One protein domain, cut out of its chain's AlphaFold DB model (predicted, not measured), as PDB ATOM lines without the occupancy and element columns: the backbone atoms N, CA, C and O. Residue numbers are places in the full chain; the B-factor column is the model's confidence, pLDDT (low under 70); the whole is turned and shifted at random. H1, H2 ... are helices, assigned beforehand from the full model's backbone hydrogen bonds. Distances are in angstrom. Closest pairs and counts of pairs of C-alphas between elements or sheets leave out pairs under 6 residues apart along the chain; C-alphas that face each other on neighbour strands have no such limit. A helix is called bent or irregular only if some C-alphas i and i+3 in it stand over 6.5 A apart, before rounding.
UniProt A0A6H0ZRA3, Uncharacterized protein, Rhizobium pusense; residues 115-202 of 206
ATOM      1  N   ALA A 115     162.437 135.368 182.199       93.94
ATOM      2  CA  ALA A 115     162.844 135.603 180.816       93.94
ATOM      3  C   ALA A 115     164.164 136.385 180.732       93.94
ATOM      4  O   ALA A 115     165.095 135.938 180.073       93.94
ATOM      5  N   CYS A 116     164.287 137.505 181.453       93.19
ATOM      6  CA  CYS A 116     165.524 138.289 181.442       93.19
ATOM      7  C   CYS A 116     166.696 137.539 182.083       93.19
ATOM      8  O   CYS A 116     167.805 137.633 181.578       93.19
ATOM      9  N   ALA A 117     166.457 136.758 183.142       93.25
ATOM     10  CA  ALA A 117     167.502 135.919 183.729       93.25
ATOM     11  C   ALA A 117     168.011 134.847 182.747       93.25
ATOM     12  O   ALA A 117     169.196 134.532 182.735       93.25
ATOM     13  N   ALA A 118     167.130 134.293 181.907       92.25
ATOM     14  CA  ALA A 118     167.513 133.330 180.875       92.25
ATOM     15  C   ALA A 118     168.268 133.975 179.694       92.25
ATOM     16  O   ALA A 118     169.016 133.285 179.004       92.25
ATOM     17  N   ASP A 119     168.087 135.280 179.470       91.31
ATOM     18  CA  ASP A 119     168.797 136.058 178.447       91.31
ATOM     19  C   ASP A 119     170.222 136.463 178.871       91.31
ATOM     20  O   ASP A 119     171.039 136.766 178.003       91.31
ATOM     21  N   ASP A 120     170.544 136.470 180.171       89.38
ATOM     22  CA  ASP A 120     171.831 136.968 180.686       89.38
ATOM     23  C   ASP A 120     173.068 136.270 180.070       89.38
ATOM     24  O   ASP A 120     173.986 136.984 179.653       89.38
ATOM     25  N   PRO A 121     173.119 134.927 179.918       91.62
ATOM     26  CA  PRO A 121     174.256 134.266 179.268       91.62
ATOM     27  C   PRO A 121     174.451 134.708 177.814       91.62
ATOM     28  O   PRO A 121     175.578 134.852 177.341       91.62
ATOM     29  N   GLU A 122     173.348 134.950 177.106       92.19
ATOM     30  CA  GLU A 122     173.380 135.351 175.703       92.19
ATOM     31  C   GLU A 122     173.816 136.808 175.549       92.19
ATOM     32  O   GLU A 122     174.639 137.133 174.694       92.19
ATOM     33  N   ARG A 123     173.343 137.682 176.442       90.56
ATOM     34  CA  ARG A 123     173.823 139.062 176.546       90.56
ATOM     35  C   ARG A 123     175.328 139.105 176.783       90.56
ATOM     36  O   ARG A 123     176.038 139.841 176.101       90.56
ATOM     37  N   GLU A 124     175.828 138.296 177.717       92.12
ATOM     38  CA  GLU A 124     177.261 138.225 178.004       92.12
ATOM     39  C   GLU A 124     178.059 137.716 176.794       92.12
ATOM     40  O   GLU A 124     179.130 138.251 176.493       92.12
ATOM     41  N   ARG A 125     177.530 136.722 176.068       94.31
ATOM     42  CA  ARG A 125     178.121 136.224 174.819       94.31
ATOM     43  C   ARG A 125     178.224 137.331 173.767       94.31
ATOM     44  O   ARG A 125     179.314 137.541 173.234       94.31
ATOM     45  N   VAL A 126     177.124 138.040 173.490       92.81
ATOM     46  CA  VAL A 126     177.071 139.141 172.508       92.81
ATOM     47  C   VAL A 126     178.040 140.255 172.898       92.81
ATOM     48  O   VAL A 126     178.844 140.680 172.068       92.81
ATOM     49  N   TRP A 127     178.042 140.670 174.167       91.88
ATOM     50  CA  TRP A 127     178.979 141.678 174.663       91.88
ATOM     51  C   TRP A 127     180.435 141.261 174.445       91.88
ATOM     52  O   TRP A 127     181.219 142.037 173.900       91.88
ATOM     53  N   LYS A 128     180.812 140.038 174.836       94.12
ATOM     54  CA  LYS A 128     182.188 139.544 174.676       94.12
ATOM     55  C   LYS A 128     182.605 139.462 173.209       94.12
ATOM     56  O   LYS A 128     183.736 139.824 172.896       94.12
ATOM     57  N   ALA A 129     181.710 139.003 172.335       93.38
ATOM     58  CA  ALA A 129     181.990 138.840 170.911       93.38
ATOM     59  C   ALA A 129     182.122 140.180 170.168       93.38
ATOM     60  O   ALA A 129     182.976 140.303 169.296       93.38
ATOM     61  N   HIS A 130     181.325 141.185 170.545       92.75
ATOM     62  CA  HIS A 130     181.186 142.444 169.802       92.75
ATOM     63  C   HIS A 130     181.649 143.679 170.579       92.75
ATOM     64  O   HIS A 130     181.297 144.803 170.230       92.75
ATOM     65  N   LYS A 131     182.432 143.505 171.649       93.31
ATOM     66  CA  LYS A 131     182.880 144.617 172.500       93.31
ATOM     67  C   LYS A 131     183.510 145.783 171.711       93.31
ATOM     68  O   LYS A 131     183.157 146.919 172.032       93.31
ATOM     69  N   PRO A 132     184.410 145.561 170.727       93.19
ATOM     70  CA  PRO A 132     184.956 146.650 169.914       93.19
ATOM     71  C   PRO A 132     183.879 147.346 169.070       93.19
ATOM     72  O   PRO A 132     183.795 148.568 169.095       93.19
ATOM     73  N   ASP A 133     182.999 146.579 168.425       92.50
ATOM     74  CA  ASP A 133     181.924 147.117 167.580       92.50
ATOM     75  C   ASP A 133     180.928 147.967 168.387       92.50
ATOM     76  O   ASP A 133     180.454 148.998 167.920       92.50
ATOM     77  N   ILE A 134     180.616 147.552 169.621       94.19
ATOM     78  CA  ILE A 134     179.748 148.297 170.548       94.19
ATOM     79  C   ILE A 134     180.396 149.638 170.931       94.19
ATOM     80  O   ILE A 134     179.710 150.660 170.987       94.19
ATOM     81  N   GLN A 135     181.708 149.642 171.202       93.94
ATOM     82  CA  GLN A 135     182.469 150.861 171.509       93.94
ATOM     83  C   GLN A 135     182.480 151.816 170.312       93.94
ATOM     84  O   GLN A 135     182.142 152.990 170.461       93.94
ATOM     85  N   GLU A 136     182.809 151.300 169.127       94.00
ATOM     86  CA  GLU A 136     182.847 152.071 167.884       94.00
ATOM     87  C   GLU A 136     181.472 152.658 167.548       94.00
ATOM     88  O   GLU A 136     181.358 153.852 167.274       94.00
ATOM     89  N   ALA A 137     180.410 151.856 167.645       94.69
ATOM     90  CA  ALA A 137     179.050 152.317 167.394       94.69
ATOM     91  C   ALA A 137     178.608 153.413 168.369       94.69
ATOM     92  O   ALA A 137     177.973 154.382 167.948       94.69
ATOM     93  N   ALA A 138     178.954 153.293 169.655       95.88
ATOM     94  CA  ALA A 138     178.651 154.325 170.641       95.88
ATOM     95  C   ALA A 138     179.409 155.632 170.341       95.88
ATOM     96  O   ALA A 138     178.804 156.704 170.374       95.88
ATOM     97  N   ALA A 139     180.698 155.554 169.989       96.25
ATOM     98  CA  ALA A 139     181.497 156.719 169.601       96.25
ATOM     99  C   ALA A 139     180.938 157.401 168.340       96.25
ATOM    100  O   ALA A 139     180.727 158.617 168.323       96.25
ATOM    101  N   TYR A 140     180.630 156.607 167.310       95.69
ATOM    102  CA  TYR A 140     180.046 157.091 166.063       95.69
ATOM    103  C   TYR A 140     178.688 157.760 166.298       95.69
ATOM    104  O   TYR A 140     178.448 158.864 165.810       95.69
ATOM    105  N   TYR A 141     177.822 157.140 167.104       96.12
ATOM    106  CA  TYR A 141     176.530 157.711 167.476       96.12
ATOM    107  C   TYR A 141     176.678 159.078 168.156       96.12
ATOM    108  O   TYR A 141     175.945 160.008 167.811       96.12
ATOM    109  N   VAL A 142     177.629 159.227 169.090       96.69
ATOM    110  CA  VAL A 142     177.912 160.525 169.727       96.69
ATOM    111  C   VAL A 142     178.310 161.559 168.675       96.69
ATOM    112  O   VAL A 142     177.724 162.640 168.655       96.69
ATOM    113  N   GLY A 143     179.233 161.218 167.770       96.38
ATOM    114  CA  GLY A 143     179.661 162.104 166.684       96.38
ATOM    115  C   GLY A 143     178.496 162.592 165.817       96.38
ATOM    116  O   GLY A 143     178.318 163.797 165.654       96.38
ATOM    117  N   VAL A 144     177.643 161.672 165.352       96.06
ATOM    118  CA  VAL A 144     176.455 161.994 164.537       96.06
ATOM    119  C   VAL A 144     175.473 162.894 165.295       96.06
ATOM    120  O   VAL A 144     174.929 163.848 164.737       96.06
ATOM    121  N   CYS A 145     175.231 162.618 166.578       96.56
ATOM    122  CA  CYS A 145     174.322 163.436 167.381       96.56
ATOM    123  C   CYS A 145     174.847 164.865 167.569       96.56
ATOM    124  O   CYS A 145     174.069 165.818 167.487       96.56
ATOM    125  N   LEU A 146     176.153 165.015 167.805       96.81
ATOM    126  CA  LEU A 146     176.807 166.317 167.948       96.81
ATOM    127  C   LEU A 146     176.786 167.101 166.633       96.81
ATOM    128  O   LEU A 146     176.396 168.266 166.637       96.81
ATOM    129  N   GLU A 147     177.108 166.451 165.510       97.00
ATOM    130  CA  GLU A 147     177.064 167.052 164.170       97.00
ATOM    131  C   GLU A 147     175.685 167.651 163.854       97.00
ATOM    132  O   GLU A 147     175.581 168.742 163.291       97.00
ATOM    133  N   HIS A 148     174.613 166.968 164.257       96.25
ATOM    134  CA  HIS A 148     173.242 167.406 164.001       96.25
ATOM    135  C   HIS A 148     172.581 168.156 165.166       96.25
ATOM    136  O   HIS A 148     171.409 168.524 165.058       96.25
ATOM    137  N   GLY A 149     173.289 168.362 166.279       96.19
ATOM    138  CA  GLY A 149     172.770 169.051 167.462       96.19
ATOM    139  C   GLY A 149     171.535 168.391 168.090       96.19
ATOM    140  O   GLY A 149     170.693 169.096 168.650       96.19
ATOM    141  N   ARG A 150     171.384 167.062 167.987       95.62
ATOM    142  CA  ARG A 150     170.239 166.320 168.552       95.62
ATOM    143  C   ARG A 150     170.513 164.839 168.784       95.62
ATOM    144  O   ARG A 150     171.338 164.250 168.098       95.62
ATOM    145  N   LEU A 151     169.736 164.219 169.673       94.81
ATOM    146  CA  LEU A 151     169.699 162.763 169.815       94.81
ATOM    147  C   LEU A 151     168.808 162.117 168.746       94.81
ATOM    148  O   LEU A 151     167.727 162.618 168.415       94.81
ATOM    149  N   PHE A 152     169.251 160.965 168.250       94.06
ATOM    150  CA  PHE A 152     168.491 160.089 167.358       94.06
ATOM    151  C   PHE A 152     168.129 158.786 168.077       94.06
ATOM    152  O   PHE A 152     168.883 158.356 168.945       94.06
ATOM    153  N   PRO A 153     167.027 158.101 167.730       93.00
ATOM    154  CA  PRO A 153     166.756 156.774 168.282       93.00
ATOM    155  C   PRO A 153     167.943 155.828 168.046       93.00
ATOM    156  O   PRO A 153     168.356 155.640 166.903       93.00
ATOM    157  N   VAL A 154     168.480 155.219 169.106       90.81
ATOM    158  CA  VAL A 154     169.665 154.333 169.025       90.81
ATOM    159  C   VAL A 154     169.384 153.101 168.162       90.81
ATOM    160  O   VAL A 154     170.269 152.623 167.464       90.81
ATOM    161  N   LYS A 155     168.123 152.655 168.091       88.56
ATOM    162  CA  LYS A 155     167.666 151.612 167.154       88.56
ATOM    163  C   LYS A 155     167.932 151.915 165.670       88.56
ATOM    164  O   LYS A 155     167.786 151.028 164.842       88.56
ATOM    165  N   ASN A 156     168.260 153.162 165.322       86.44
ATOM    166  CA  ASN A 156     168.634 153.543 163.960       86.44
ATOM    167  C   ASN A 156     170.108 153.242 163.649       86.44
ATOM    168  O   ASN A 156     170.538 153.451 162.515       86.44
ATOM    169  N   ILE A 157     170.897 152.801 164.633       83.31
ATOM    170  CA  ILE A 157     172.264 152.357 164.395       83.31
ATOM    171  C   ILE A 157     172.210 151.052 163.602       83.31
ATOM    172  O   ILE A 157     171.737 150.027 164.087       83.31
ATOM    173  N   VAL A 158     172.725 151.102 162.378       74.19
ATOM    174  CA  VAL A 158     172.849 149.941 161.500       74.19
ATOM    175  C   VAL A 158     174.328 149.609 161.370       74.19
ATOM    176  O   VAL A 158     175.067 150.285 160.657       74.19
ATOM    177  N   THR A 159     174.768 148.558 162.050       68.69
ATOM    178  CA  THR A 159     176.096 147.967 161.860       68.69
ATOM    179  C   THR A 159     175.943 146.629 161.145       68.69
ATOM    180  O   THR A 159     174.940 145.934 161.289       68.69
ATOM    181  N   ARG A 160     176.946 146.224 160.359       63.72
ATOM    182  CA  ARG A 160     176.939 144.933 159.638       63.72
ATOM    183  C   ARG A 160     177.125 143.708 160.559       63.72
ATOM    184  O   ARG A 160     177.492 142.645 160.072       63.72
ATOM    185  N   THR A 161     176.939 143.848 161.871       57.81
ATOM    186  CA  THR A 161     177.467 142.904 162.870       57.81
ATOM    187  C   THR A 161     176.476 141.835 163.328       57.81
ATOM    188  O   THR A 161     176.914 140.855 163.919       57.81
ATOM    189  N   CYS A 162     175.174 141.953 163.038       60.62
ATOM    190  CA  CYS A 162     174.169 141.008 163.540       60.62
ATOM    191  C   CYS A 162     173.320 140.422 162.401       60.62
ATOM    192  O   CYS A 162     172.649 141.155 161.681       60.62
ATOM    193  N   VAL A 163     173.375 139.096 162.239       62.66
ATOM    194  CA  VAL A 163     172.602 138.341 161.229       62.66
ATOM    195  C   VAL A 163     171.234 137.898 161.780       62.66
ATOM    196  O   VAL A 163     170.315 137.676 160.999       62.66
ATOM    197  N   ASP A 164     171.097 137.796 163.109       80.44
ATOM    198  CA  ASP A 164     169.861 137.442 163.827       80.44
ATOM    199  C   ASP A 164     169.296 138.659 164.593       80.44
ATOM    200  O   ASP A 164     170.045 139.434 165.201       80.44
ATOM    201  N   ASP A 165     167.967 138.796 164.594       83.56
ATOM    202  CA  ASP A 165     167.197 139.840 165.279       83.56
ATOM    203  C   ASP A 165     167.453 139.850 166.795       83.56
ATOM    204  O   ASP A 165     167.499 140.917 167.421       83.56
ATOM    205  N   ARG A 166     167.639 138.672 167.414       87.69
ATOM    206  CA  ARG A 166     167.890 138.582 168.865       87.69
ATOM    207  C   ARG A 166     169.249 139.167 169.242       87.69
ATOM    208  O   ARG A 166     169.318 139.959 170.183       87.69
ATOM    209  N   ASP A 167     170.294 138.804 168.505       88.62
ATOM    210  CA  ASP A 167     171.650 139.321 168.712       88.62
ATOM    211  C   ASP A 167     171.695 140.825 168.475       88.62
ATOM    212  O   ASP A 167     172.301 141.550 169.263       88.62
ATOM    213  N   HIS A 168     170.989 141.307 167.448       89.19
ATOM    214  CA  HIS A 168     170.902 142.734 167.169       89.19
ATOM    215  C   HIS A 168     170.266 143.513 168.327       89.19
ATOM    216  O   HIS A 168     170.804 144.537 168.749       89.19
ATOM    217  N   ARG A 169     169.166 143.010 168.903       90.56
ATOM    218  CA  ARG A 169     168.545 143.624 170.086       90.56
ATOM    219  C   ARG A 169     169.511 143.679 171.272       90.56
ATOM    220  O   ARG A 169     169.636 144.725 171.900       90.56
ATOM    221  N   LEU A 170     170.177 142.568 171.589       91.44
ATOM    222  CA  LEU A 170     171.121 142.515 172.712       91.44
ATOM    223  C   LEU A 170     172.317 143.442 172.487       91.44
ATOM    224  O   LEU A 170     172.746 144.123 173.412       91.44
ATOM    225  N   TRP A 171     172.809 143.515 171.254       93.31
ATOM    226  CA  TRP A 171     173.868 144.434 170.862       93.31
ATOM    227  C   TRP A 171     173.445 145.901 171.046       93.31
ATOM    228  O   TRP A 171     174.186 146.680 171.646       93.31
ATOM    229  N   LEU A 172     172.230 146.268 170.617       93.00
ATOM    230  CA  LEU A 172     171.684 147.614 170.813       93.00
ATOM    231  C   LEU A 172     171.525 147.967 172.295       93.00
ATOM    232  O   LEU A 172     171.850 149.090 172.683       93.00
ATOM    233  N   ASP A 173     171.073 147.022 173.126       91.81
ATOM    234  CA  ASP A 173     170.982 147.224 174.576       91.81
ATOM    235  C   ASP A 173     172.359 147.580 175.177       91.81
ATOM    236  O   ASP A 173     172.453 148.458 176.037       91.81
ATOM    237  N   GLU A 174     173.439 146.943 174.710       93.62
ATOM    238  CA  GLU A 174     174.797 147.242 175.182       93.62
ATOM    239  C   GLU A 174     175.300 148.615 174.710       93.62
ATOM    240  O   GLU A 174     175.970 149.320 175.475       93.62
ATOM    241  N   VAL A 175     174.953 149.039 173.488       94.62
ATOM    242  CA  VAL A 175     175.248 150.401 172.996       94.62
ATOM    243  C   VAL A 175     174.521 151.444 173.846       94.62
ATOM    244  O   VAL A 175     175.131 152.409 174.311       94.62
ATOM    245  N   HIS A 176     173.236 151.219 174.115       94.00
ATOM    246  CA  HIS A 176     172.420 152.028 175.017       94.00
ATOM    247  C   HIS A 176     173.056 152.182 176.408       94.00
ATOM    248  O   HIS A 176     173.191 153.300 176.925       94.00
ATOM    249  N   ASP A 177     173.524 151.073 176.984       92.44
ATOM    250  CA  ASP A 177     174.220 151.071 178.266       92.44
ATOM    251  C   ASP A 177     175.518 151.892 178.208       92.44
ATOM    252  O   ASP A 177     175.780 152.685 179.119       92.44
ATOM    253  N   ARG A 178     176.326 151.761 177.144       94.31
ATOM    254  CA  ARG A 178     177.560 152.555 176.984       94.31
ATOM    255  C   ARG A 178     177.277 154.050 176.914       94.31
ATOM    256  O   ARG A 178     177.949 154.811 177.608       94.31
ATOM    257  N   LEU A 179     176.281 154.467 176.133       94.31
ATOM    258  CA  LEU A 179     175.903 155.876 175.989       94.31
ATOM    259  C   LEU A 179     175.426 156.476 177.320       94.31
ATOM    260  O   LEU A 179     175.855 157.569 177.696       94.31
ATOM    261  N   THR A 180     174.607 155.733 178.069       91.69
ATOM    262  CA  THR A 180     174.121 156.145 179.398       91.69
ATOM    263  C   THR A 180     175.282 156.319 180.382       91.69
ATOM    264  O   THR A 180     175.400 157.349 181.051       91.69
ATOM    265  N   TRP A 181     176.202 155.350 180.436       91.44
ATOM    266  CA  TRP A 181     177.379 155.425 181.305       91.44
ATOM    267  C   TRP A 181     178.359 156.523 180.896       91.44
ATOM    268  O   TRP A 181     178.940 157.173 181.769       91.44
ATOM    269  N   PHE A 182     178.550 156.745 179.595       92.75
ATOM    270  CA  PHE A 182     179.394 157.816 179.076       92.75
ATOM    271  C   PHE A 182     178.862 159.189 179.479       92.75
ATOM    272  O   PHE A 182     179.607 160.009 180.015       92.75
ATOM    273  N   ARG A 183     177.549 159.410 179.339       90.75
ATOM    274  CA  ARG A 183     176.887 160.629 179.819       90.75
ATOM    275  C   ARG A 183     177.140 160.845 181.317       90.75
ATOM    276  O   ARG A 183     177.410 161.962 181.744       90.75
ATOM    277  N   ALA A 184     177.173 159.773 182.100       86.38
ATOM    278  CA  ALA A 184     177.474 159.812 183.527       86.38
ATOM    279  C   ALA A 184     178.974 159.888 183.896       86.38
ATOM    280  O   ALA A 184     179.331 159.732 185.059       86.38
ATOM    281  N   GLY A 185     179.869 160.103 182.927       88.75
ATOM    282  CA  GLY A 185     181.302 160.300 183.176       88.75
ATOM    283  C   GLY A 185     182.192 159.081 182.920       88.75
ATOM    284  O   GLY A 185     183.403 159.162 183.133       88.75
ATOM    285  N   SER A 186     181.636 157.964 182.440       91.19
ATOM    286  CA  SER A 186     182.459 156.873 181.898       91.19
ATOM    287  C   SER A 186     183.096 157.285 180.575       91.19
ATOM    288  O   SER A 186     182.720 158.282 179.968       91.19
ATOM    289  N   TRP A 187     184.069 156.509 180.117       93.12
ATOM    290  CA  TRP A 187     184.854 156.825 178.934       93.12
ATOM    291  C   TRP A 187     184.396 156.005 177.710       93.12
ATOM    292  O   TRP A 187     183.916 154.879 177.869       93.12
ATOM    293  N   ILE A 188     184.538 156.580 176.513       94.56
ATOM    294  CA  ILE A 188     184.393 155.914 175.209       94.56
ATOM    295  C   ILE A 188     185.643 156.270 174.392       94.56
ATOM    296  O   ILE A 188     186.047 157.436 174.380       94.56
ATOM    297  N   ASP A 189     186.263 155.282 173.743       93.31
ATOM    298  CA  ASP A 189     187.416 155.494 172.859       93.31
ATOM    299  C   ASP A 189     187.085 156.529 171.774       93.31
ATOM    300  O   ASP A 189     186.054 156.452 171.112       93.31
ATOM    301  N   GLY A 190     187.968 157.512 171.590       92.31
ATOM    302  CA  GLY A 190     187.801 158.543 170.561       92.31
ATOM    303  C   GLY A 190     186.786 159.645 170.885       92.31
ATOM    304  O   GLY A 190     186.555 160.495 170.029       92.31
ATOM    305  N   VAL A 191     186.213 159.677 172.096       94.62
ATOM    306  CA  VAL A 191     185.301 160.744 172.536       94.62
ATOM    307  C   VAL A 191     185.841 161.426 173.795       94.62
ATOM    308  O   VAL A 191     185.950 160.808 174.858       94.62
ATOM    309  N   ASP A 192     186.176 162.713 173.686       95.38
ATOM    310  CA  ASP A 192     186.769 163.485 174.782       95.38
ATOM    311  C   ASP A 192     185.725 164.084 175.756       95.38
ATOM    312  O   ASP A 192     184.510 163.919 175.605       95.38
ATOM    313  N   GLU A 193     186.196 164.762 176.812       94.81
ATOM    314  CA  GLU A 193     185.308 165.394 177.802       94.81
ATOM    315  C   GLU A 193     184.525 166.582 177.223       94.81
ATOM    316  O   GLU A 193     183.408 166.846 177.666       94.81
ATOM    317  N   THR A 194     185.065 167.279 176.219       96.25
ATOM    318  CA  THR A 194     184.366 168.386 175.549       96.25
ATOM    319  C   THR A 194     183.145 167.848 174.812       96.25
ATOM    320  O   THR A 194     182.024 168.297 175.058       96.25
ATOM    321  N   MET A 195     183.340 166.803 174.006       96.94
ATOM    322  CA  MET A 195     182.273 166.083 173.312       96.94
ATOM    323  C   MET A 195     181.257 165.504 174.300       96.94
ATOM    324  O   MET A 195     180.054 165.577 174.056       96.94
ATOM    325  N   ARG A 196     181.703 164.974 175.449       95.56
ATOM    326  CA  ARG A 196     180.800 164.504 176.513       95.56
ATOM    327  C   ARG A 196     179.928 165.629 177.064       95.56
ATOM    328  O   ARG A 196     178.721 165.446 177.227       95.56
ATOM    329  N   ALA A 197     180.532 166.772 177.378       95.00
ATOM    330  CA  ALA A 197     179.828 167.927 177.919       95.00
ATOM    331  C   ALA A 197     178.805 168.488 176.920       95.00
ATOM    332  O   ALA A 197     177.709 168.876 177.323       95.00
ATOM    333  N   GLU A 198     179.128 168.488 175.628       95.88
ATOM    334  CA  GLU A 198     178.197 168.859 174.561       95.88
ATOM    335  C   GLU A 198     177.084 167.820 174.387       95.88
ATOM    336  O   GLU A 198     175.908 168.179 174.380       95.88
ATOM    337  N   PHE A 199     177.423 166.528 174.368       95.62
ATOM    338  CA  PHE A 199     176.459 165.431 174.268       95.62
ATOM    339  C   PHE A 199     175.459 165.423 175.435       95.62
ATOM    340  O   PHE A 199     174.271 165.176 175.235       95.62
ATOM    341  N   ARG A 200     175.895 165.777 176.654       94.31
ATOM    342  CA  ARG A 200     175.007 165.956 177.820       94.31
ATOM    343  C   ARG A 200     173.912 167.005 177.583       94.31
ATOM    344  O   ARG A 200     172.823 166.884 178.139       94.31
ATOM    345  N   ARG A 201     174.166 168.016 176.754       93.25
ATOM    346  CA  ARG A 201     173.190 169.076 176.455       93.25
ATOM    347  C   ARG A 201     172.200 168.680 175.363       93.25
ATOM    348  O   ARG A 201     171.206 169.378 175.183       93.25
ATOM    349  N   LEU A 202     172.475 167.600 174.630       94.44
ATOM    350  CA  LEU A 202     171.597 167.129 173.572       94.44
ATOM    351  C   LEU A 202     170.340 166.477 174.134       94.44
ATOM    352  O   LEU A 202     170.320 165.908 175.227       94.44
TER     353      LEU A 202
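AT A GLANCE: This is residues 115 to 202 of the 206 residues of an uncharacterized protein of Rhizobium pusense (UniProt A0A6H0ZRA3). Long helix H1 bends into an L, H2 crosses both its arms near the bend, and short H3 caps the end where H1b and H2 finish. The printed part has 88 residues, with three named helices, H1, H2 and H3 in chain order, and no named strand: all helix, mostly crossed, compact, radius of gyration of the C-alphas 13.3 A, spans 38 by 23 by 22 A.

IN THESE COORDINATES: Find C-alpha 115 at (162.844, 135.603, 180.816), where H1, residues 115 to 147, begins; assigned as one helix by its hydrogen bonds, it is bent, C-alphas 129 and 132 being 8.4 A apart. H1a, residues 115 to 129, is irregular: C-alphas 118 and 121 are 7.0 A apart. H1b is residues 132 to 147, 22.6 A. H2, residues 165 to 183, runs 27.2 A; H3, residues 193 to 201, ends at (173.190, 169.076, 176.455).

HOW THE PARTS SIT: Look at the closest C-alphas: H2 touches H1a at Arg 123 and Leu 170, 5.8 A, and H1b at Ile 134 and Val 175, 5.5 A. H3 touches H1b at Leu 146 and Phe 199, 6.4 A, at a steep tilt of 64 degrees. H1a and H3 are apart. O i to N i+4 pairs are within hydrogen-bond range throughout H1b and H2, in 9 of 11 in H1a and 4 of 5 in H3.

THE WHOLE: The printed part has no cut; the H1 to H2 link is long, and residues 159 to 163 are under pLDDT 70.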